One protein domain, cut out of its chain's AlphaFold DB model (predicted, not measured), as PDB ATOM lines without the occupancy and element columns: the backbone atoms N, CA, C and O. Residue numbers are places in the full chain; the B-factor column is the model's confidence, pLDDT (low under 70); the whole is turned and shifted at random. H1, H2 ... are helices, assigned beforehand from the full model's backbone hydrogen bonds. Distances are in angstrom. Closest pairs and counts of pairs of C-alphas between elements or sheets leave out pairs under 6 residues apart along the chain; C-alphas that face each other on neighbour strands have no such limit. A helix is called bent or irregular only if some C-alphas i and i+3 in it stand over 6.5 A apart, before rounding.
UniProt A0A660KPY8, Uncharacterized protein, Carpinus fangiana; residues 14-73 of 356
ATOM      1  N   GLU A  14     194.148 217.242 226.653       62.16
ATOM      2  CA  GLU A  14     192.915 216.449 226.828       62.16
ATOM      3  C   GLU A  14     192.222 216.706 228.176       62.16
ATOM      4  O   GLU A  14     191.009 216.904 228.235       62.16
ATOM      5  N   PHE A  15     192.990 216.804 229.266       62.09
ATOM      6  CA  PHE A  15     192.431 217.184 230.569       62.09
ATOM      7  C   PHE A  15     191.876 218.609 230.568       62.09
ATOM      8  O   PHE A  15     190.833 218.870 231.163       62.09
ATOM      9  N   SER A  16     192.549 219.533 229.876       66.88
ATOM     10  CA  SER A  16     192.072 220.911 229.764       66.88
ATOM     11  C   SER A  16     190.778 221.001 228.958       66.88
ATOM     12  O   SER A  16     189.935 221.829 229.284       66.88
ATOM     13  N   THR A  17     190.606 220.173 227.923       76.12
ATOM     14  CA  THR A  17     189.379 220.157 227.115       76.12
ATOM     15  C   THR A  17     188.199 219.537 227.856       76.12
ATOM     16  O   THR A  17     187.090 220.040 227.719       76.12
ATOM     17  N   LEU A  18     188.427 218.507 228.680       78.75
ATOM     18  CA  LEU A  18     187.371 217.911 229.506       78.75
ATOM     19  C   LEU A  18     186.881 218.887 230.581       78.75
ATOM     20  O   LEU A  18     185.689 219.150 230.660       78.75
ATOM     21  N   LEU A  19     187.800 219.520 231.319       79.38
ATOM     22  CA  LEU A  19     187.432 220.535 232.314       79.38
ATOM     23  C   LEU A  19     186.719 221.735 231.687       79.38
ATOM     24  O   LEU A  19     185.827 222.316 232.299       79.38
ATOM     25  N   LEU A  20     187.110 222.109 230.468       82.38
ATOM     26  CA  LEU A  20     186.453 223.177 229.729       82.38
ATOM     27  C   LEU A  20     185.035 222.771 229.297       82.38
ATOM     28  O   LEU A  20     184.121 223.582 229.405       82.38
ATOM     29  N   SER A  21     184.839 221.523 228.863       85.00
ATOM     30  CA  SER A  21     183.516 220.970 228.548       85.00
ATOM     31  C   SER A  21     182.614 220.931 229.781       85.00
ATOM     32  O   SER A  21     181.475 221.388 229.717       85.00
ATOM     33  N   ASP A  22     183.131 220.456 230.916       85.94
ATOM     34  CA  ASP A  22     182.393 220.414 232.181       85.94
ATOM     35  C   ASP A  22     182.030 221.826 232.652       85.94
ATOM     36  O   ASP A  22     180.905 222.084 233.082       85.94
ATOM     37  N   PHE A  23     182.956 222.777 232.503       83.88
ATOM     38  CA  PHE A  23     182.701 224.184 232.790       83.88
ATOM     39  C   PHE A  23     181.595 224.758 231.899       83.88
ATOM     40  O   PHE A  23     180.682 225.411 232.405       83.88
ATOM     41  N   PHE A  24     181.632 224.499 230.589       87.00
ATOM     42  CA  PHE A  24     180.573 224.943 229.683       87.00
ATOM     43  C   PHE A  24     179.227 224.297 230.009       87.00
ATOM     44  O   PHE A  24     178.218 224.993 229.989       87.00
ATOM     45  N   GLN A  25     179.201 223.018 230.388       86.88
ATOM     46  CA  GLN A  25     177.975 222.337 230.804       86.88
ATOM     47  C   GLN A  25     177.359 222.982 232.051       86.88
ATOM     48  O   GLN A  25     176.146 223.186 232.115       86.88
ATOM     49  N   ILE A  26     178.193 223.365 233.023       84.81
ATOM     50  CA  ILE A  26     177.757 224.108 234.210       84.81
ATOM     51  C   ILE A  26     177.226 225.489 233.810       84.81
ATOM     52  O   ILE A  26     176.171 225.901 234.288       84.81
ATOM     53  N   CYS A  27     177.909 226.195 232.906       83.19
ATOM     54  CA  CYS A  27     177.451 227.487 232.395       83.19
ATOM     55  C   CYS A  27     176.095 227.377 231.684       83.19
ATOM     56  O   CYS A  27     175.209 228.189 231.946       83.19
ATOM     57  N   PHE A  28     175.895 226.360 230.844       89.31
ATOM     58  CA  PHE A  28     174.603 226.115 230.206       89.31
ATOM     59  C   PHE A  28     173.521 225.802 231.235       89.31
ATOM     60  O   PHE A  28     172.453 226.397 231.169       89.31
ATOM     61  N   PHE A  29     173.808 224.974 232.242       85.31
ATOM     62  CA  PHE A  29     172.862 224.699 233.326       85.31
ATOM     63  C   PHE A  29     172.450 225.971 234.087       85.31
ATOM     64  O   PHE A  29     171.271 226.176 234.378       85.31
ATOM     65  N   ILE A  30     173.413 226.856 234.362       88.69
ATOM     66  CA  ILE A  30     173.175 228.151 235.011       88.69
ATOM     67  C   ILE A  30     172.269 229.045 234.154       88.69
ATOM     68  O   ILE A  30     171.353 229.675 234.683       88.69
ATOM     69  N   ILE A  31     172.509 229.089 232.840       87.56
ATOM     70  CA  ILE A  31     171.745 229.921 231.900       87.56
ATOM     71  C   ILE A  31     170.338 229.351 231.672       87.56
ATOM     72  O   ILE A  31     169.376 230.114 231.619       87.56
ATOM     73  N   SER A  32     170.195 228.027 231.580       91.88
ATOM     74  CA  SER A  32     168.905 227.353 231.393       91.88
ATOM     75  C   SER A  32     167.988 227.482 232.611       91.88
ATOM     76  O   SER A  32     166.767 227.466 232.463       91.88
ATOM     77  N   HIS A  33     168.553 227.640 233.811       90.81
ATOM     78  CA  HIS A  33     167.783 227.736 235.050       90.81
ATOM     79  C   HIS A  33     168.161 228.955 235.906       90.81
ATOM     80  O   HIS A  33     168.676 228.811 237.024       90.81
ATOM     81  N   PRO A  34     167.830 230.174 235.446       90.88
ATOM     82  CA  PRO A  34     168.225 231.406 236.125       90.88
ATOM     83  C   PRO A  34     167.636 231.514 237.539       90.88
ATOM     84  O   PRO A  34     168.270 232.072 238.434       90.88
ATOM     85  N   LEU A  35     166.455 230.931 237.781       91.62
ATOM     86  CA  LEU A  35     165.828 230.918 239.105       91.62
ATOM     87  C   LEU A  35     166.605 230.050 240.101       91.62
ATOM     88  O   LEU A  35     166.951 230.542 241.174       91.62
ATOM     89  N   TYR A  36     166.949 228.806 239.752       91.56
ATOM     90  CA  TYR A  36     167.762 227.950 240.627       91.56
ATOM     91  C   TYR A  36     169.137 228.561 240.888       91.56
ATOM     92  O   TYR A  36     169.620 228.539 242.021       91.56
ATOM     93  N   PHE A  37     169.729 229.190 239.874       91.25
ATOM     94  CA  PHE A  37     170.981 229.912 240.044       91.25
ATOM     95  C   PHE A  37     170.846 231.120 240.982       91.25
ATOM     96  O   PHE A  37     171.706 231.336 241.837       91.25
ATOM     97  N   SER A  38     169.749 231.877 240.897       90.44
ATOM     98  CA  SER A  38     169.492 232.997 241.811       90.44
ATOM     99  C   SER A  38     169.323 232.538 243.266       90.44
ATOM    100  O   SER A  38     169.902 233.149 244.166       90.44
ATOM    101  N   TYR A  39     168.635 231.413 243.499       94.94
ATOM    102  CA  TYR A  39     168.566 230.780 244.818       94.94
ATOM    103  C   TYR A  39     169.947 230.334 245.287       94.94
ATOM    104  O   TYR A  39     170.329 230.614 246.421       94.94
ATOM    105  N   PHE A  40     170.732 229.703 244.414       90.25
ATOM    106  CA  PHE A  40     172.096 229.299 244.733       90.25
ATOM    107  C   PHE A  40     172.973 230.494 245.135       90.25
ATOM    108  O   PHE A  40     173.667 230.422 246.146       90.25
ATOM    109  N   ILE A  41     172.902 231.622 244.417       91.88
ATOM    110  CA  ILE A  41     173.618 232.856 244.784       91.88
ATOM    111  C   ILE A  41     173.115 233.404 246.121       91.88
ATOM    112  O   ILE A  41     173.922 233.779 246.971       91.88
ATOM    113  N   PHE A  42     171.799 233.439 246.329       95.75
ATOM    114  CA  PHE A  42     171.205 233.935 247.570       95.75
ATOM    115  C   PHE A  42     171.621 233.093 248.786       95.75
ATOM    116  O   PHE A  42     171.931 233.635 249.849       95.75
ATOM    117  N   PHE A  43     171.688 231.770 248.619       94.50
ATOM    118  CA  PHE A  43     172.106 230.840 249.664       94.50
ATOM    119  C   PHE A  43     173.623 230.644 249.750       94.50
ATOM    120  O   PHE A  43     174.107 230.138 250.762       94.50
ATOM    121  N   SER A  44     174.385 231.102 248.754       91.44
ATOM    122  CA  SER A  44     175.849 231.040 248.696       91.44
ATOM    123  C   SER A  44     176.547 231.427 250.005       91.44
ATOM    124  O   SER A  44     177.359 230.634 250.475       91.44
ATOM    125  N   PRO A  45     176.236 232.547 250.692       92.56
ATOM    126  CA  PRO A  45     176.892 232.868 251.962       92.56
ATOM    127  C   PRO A  45     176.665 231.808 253.052       92.56
ATOM    128  O   PRO A  45     177.562 231.546 253.855       92.56
ATOM    129  N   TYR A  46     175.495 231.167 253.077       94.81
ATOM    130  CA  TYR A  46     175.182 230.095 254.023       94.81
ATOM    131  C   TYR A  46     175.854 228.783 253.623       94.81
ATOM    132  O   TYR A  46     176.412 228.103 254.483       94.81
ATOM    133  N   LEU A  47     175.878 228.469 252.325       89.00
ATOM    134  CA  LEU A  47     176.597 227.317 251.784       89.00
ATOM    135  C   LEU A  47     178.102 227.440 252.031       89.00
ATOM    136  O   LEU A  47     178.721 226.490 252.489       89.00
ATOM    137  N   LEU A  48     178.691 228.619 251.832       88.06
ATOM    138  CA  LEU A  48     180.097 228.884 252.138       88.06
ATOM    139  C   LEU A  48     180.378 228.784 253.636       88.06
ATOM    140  O   LEU A  48     181.417 228.255 254.027       88.06
ATOM    141  N   LYS A  49     179.456 229.238 254.493       92.38
ATOM    142  CA  LYS A  49     179.578 229.084 255.950       92.38
ATOM    143  C   LYS A  49     179.500 227.615 256.373       92.38
ATOM    144  O   LYS A  49     180.274 227.187 257.227       92.38
ATOM    145  N   PHE A  50     178.624 226.840 255.744       89.62
ATOM    146  CA  PHE A  50     178.501 225.400 255.949       89.62
ATOM    147  C   PHE A  50     179.738 224.642 255.453       89.62
ATOM    148  O   PHE A  50     180.310 223.845 256.190       89.62
ATOM    149  N   LEU A  51     180.225 224.959 254.253       83.75
ATOM    150  CA  LEU A  51     181.474 224.422 253.712       83.75
ATOM    151  C   LEU A  51     182.678 224.822 254.566       83.75
ATOM    152  O   LEU A  51     183.588 224.023 254.728       83.75
ATOM    153  N   SER A  52     182.676 226.016 255.162       89.00
ATOM    154  CA  SER A  52     183.717 226.437 256.109       89.00
ATOM    155  C   SER A  52     183.657 225.634 257.407       89.00
ATOM    156  O   SER A  52     184.697 225.270 257.947       89.00
ATOM    157  N   PHE A  53     182.456 225.311 257.892       91.12
ATOM    158  CA  PHE A  53     182.273 224.440 259.055       91.12
ATOM    159  C   PHE A  53     182.713 222.999 258.772       91.12
ATOM    160  O   PHE A  53     183.344 222.360 259.610       91.12
ATOM    161  N   LEU A  54     182.426 222.507 257.569       87.31
ATOM    162  CA  LEU A  54     182.855 221.195 257.098       87.31
ATOM    163  C   LEU A  54     184.298 221.175 256.608       87.31
ATOM    164  O   LEU A  54     184.833 220.097 256.397       87.31
ATOM    165  N   SER A  55     184.941 222.326 256.415       91.00
ATOM    166  CA  SER A  55     186.283 222.401 255.841       91.00
ATOM    167  C   SER A  55     187.296 221.591 256.652       91.00
ATOM    168  O   SER A  55     187.989 220.781 256.042       91.00
ATOM    169  N   PRO A  56     187.348 221.676 257.996       92.31
ATOM    170  CA  PRO A  56     188.203 220.797 258.788       92.31
ATOM    171  C   PRO A  56     187.898 219.315 258.553       92.31
ATOM    172  O   PRO A  56     188.818 218.520 258.385       92.31
ATOM    173  N   LEU A  57     186.616 218.947 258.467       91.06
ATOM    174  CA  LEU A  57     186.201 217.570 258.207       91.06
ATOM    175  C   LEU A  57     186.676 217.112 256.823       91.06
ATOM    176  O   LEU A  57     187.358 216.102 256.717       91.06
ATOM    177  N   PHE A  58     186.407 217.898 255.784       86.50
ATOM    178  CA  PHE A  58     186.795 217.598 254.410       86.50
ATOM    179  C   PHE A  58     188.316 217.550 254.226       86.50
ATOM    180  O   PHE A  58     188.843 216.681 253.541       86.50
ATOM    181  N   ILE A  59     189.053 218.450 254.880       90.75
ATOM    182  CA  ILE A  59     190.518 218.443 254.853       90.75
ATOM    183  C   ILE A  59     191.044 217.181 255.534       90.75
ATOM    184  O   ILE A  59     191.912 216.517 254.978       90.75
ATOM    185  N   THR A  60     190.521 216.814 256.708       93.56
ATOM    186  CA  THR A  60     190.972 215.595 257.399       93.56
ATOM    187  C   THR A  60     190.624 214.327 256.629       93.56
ATOM    188  O   THR A  60     191.461 213.432 256.572       93.56
ATOM    189  N   THR A  61     189.458 214.250 255.979       91.12
ATOM    190  CA  THR A  61     189.091 213.093 255.151       91.12
ATOM    191  C   THR A  61     189.941 213.011 253.890       91.12
ATOM    192  O   THR A  61     190.411 211.927 253.560       91.12
ATOM    193  N   LEU A  62     190.221 214.133 253.220       89.62
ATOM    194  CA  LEU A  62     191.131 214.159 252.074       89.62
ATOM    195  C   LEU A  62     192.567 213.813 252.465       89.62
ATOM    196  O   LEU A  62     193.216 213.046 251.761       89.62
ATOM    197  N   LEU A  63     193.064 214.345 253.584       87.75
ATOM    198  CA  LEU A  63     194.386 213.999 254.103       87.75
ATOM    199  C   LEU A  63     194.447 212.526 254.493       87.75
ATOM    200  O   LEU A  63     195.430 211.868 254.177       87.75
ATOM    201  N   LEU A  64     193.397 211.987 255.114       89.38
ATOM    202  CA  LEU A  64     193.300 210.566 255.432       89.38
ATOM    203  C   LEU A  64     193.302 209.719 254.157       89.38
ATOM    204  O   LEU A  64     194.073 208.772 254.071       89.38
ATOM    205  N   LEU A  65     192.511 210.079 253.143       86.62
ATOM    206  CA  LEU A  65     192.499 209.400 251.844       86.62
ATOM    207  C   LEU A  65     193.862 209.477 251.149       86.62
ATOM    208  O   LEU A  65     194.316 208.484 250.589       86.62
ATOM    209  N   LEU A  66     194.540 210.622 251.224       83.06
ATOM    210  CA  LEU A  66     195.884 210.801 250.681       83.06
ATOM    211  C   LEU A  66     196.918 209.967 251.450       83.06
ATOM    212  O   LEU A  66     197.795 209.358 250.843       83.06
ATOM    213  N   VAL A  67     196.804 209.887 252.777       88.00
ATOM    214  CA  VAL A  67     197.635 209.015 253.618       88.00
ATOM    215  C   VAL A  67     197.371 207.546 253.284       88.00
ATOM    216  O   VAL A  67     198.320 206.803 253.077       88.00
ATOM    217  N   LEU A  68     196.113 207.121 253.128       81.62
ATOM    218  CA  LEU A  68     195.796 205.764 252.673       81.62
ATOM    219  C   LEU A  68     196.378 205.489 251.282       81.62
ATOM    220  O   LEU A  68     196.964 204.431 251.070       81.62
ATOM    221  N   LEU A  69     196.272 206.439 250.350       74.94
ATOM    222  CA  LEU A  69     196.817 206.297 249.001       74.94
ATOM    223  C   LEU A  69     198.352 206.202 249.005       74.94
ATOM    224  O   LEU A  69     198.926 205.436 248.236       74.94
ATOM    225  N   THR A  70     199.017 206.948 249.889       76.62
ATOM    226  CA  THR A  70     200.486 206.968 250.006       76.62
ATOM    227  C   THR A  70     201.056 205.807 250.821       76.62
ATOM    228  O   THR A  70     202.175 205.384 250.545       76.62
ATOM    229  N   VAL A  71     200.306 205.267 251.787       75.75
ATOM    230  CA  VAL A  71     200.671 204.076 252.583       75.75
ATOM    231  C   VAL A  71     200.292 202.778 251.866       75.75
ATOM    232  O   VAL A  71     200.881 201.732 252.132       75.75
ATOM    233  N   SER A  72     199.382 202.845 250.891       61.28
ATOM    234  CA  SER A  72     198.967 201.715 250.059       61.28
ATOM    235  C   SER A  72     199.503 201.759 248.608       61.28
ATOM    236  O   SER A  72     198.744 201.439 247.688       61.28
ATOM    237  N   PRO A  73     200.797 202.056 248.335       56.78
ATOM    238  CA  PRO A  73     201.339 201.963 246.979       56.78
ATOM    239  C   PRO A  73     201.383 200.502 246.499       56.78
ATOM    240  O   PRO A  73     201.381 200.236 245.302       56.78
TER     241      PRO A  73
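Overview. This is residues 14 to 73 of the 356 residues of an uncharacterized protein of Carpinus fangiana (UniProt A0A660KPY8). The printed part is an open, flat U made of helices: H1 runs in along one limb, the short arm H2a makes the turn, and the long, kinked arm H2b runs back as the other limb, with the middle left empty. H1 and H2b are apart. The printed part has 60 residues with two named helices, H1 then H2, and no named strand; its class is all helix. The whole is extended, with a radius of gyration of the C-alphas of 16.7 A, and the C-alphas span 45 by 35 by 11 A.

Arrangement. H1, residues 14 to 32, is joined by a tight link of one residue to H2, residues 34 to 71. By its hydrogen bonds H2 was assigned as one helix, but it is bent: C-alphas 42 and 45 are 7.3 A apart. Its arms, H2a, residues 34 to 42, and H2b, residues 45 to 71, stand about perpendicular, at 86 degrees. H1 and H2a are close but not clearly touching; their closest C-alphas, those of Ile 30 and Phe 37, are 5.8 A apart. Their lines are about perpendicular, at 80 degrees. H2b touches no helix. Every O i to N i+4 pair is within hydrogen-bond range in H1 and H2a, and 21 of 23 are in H2b.

Along the chain. H1 begins at C-alpha 14, (192.915, 216.449, 226.828), and is 26.8 A long. H2a begins at C-alpha 34, (168.225, 231.406, 236.125). H2b is 37.3 A long and ends at C-alpha 71, (200.671, 204.076, 252.583). H2b is irregular, with C-alphas 53 and 56 7.0 A apart, and has a kink of 48 degrees near residue 54.

Size, cuts and confidence. The two C-alphas farthest apart, those of Leu 35 and Pro 73, are 46.5 A apart. The printed part has no cut. Mean pLDDT of the printed part is 85.6; residues 14 to 16 and 72 to 73 are under 70.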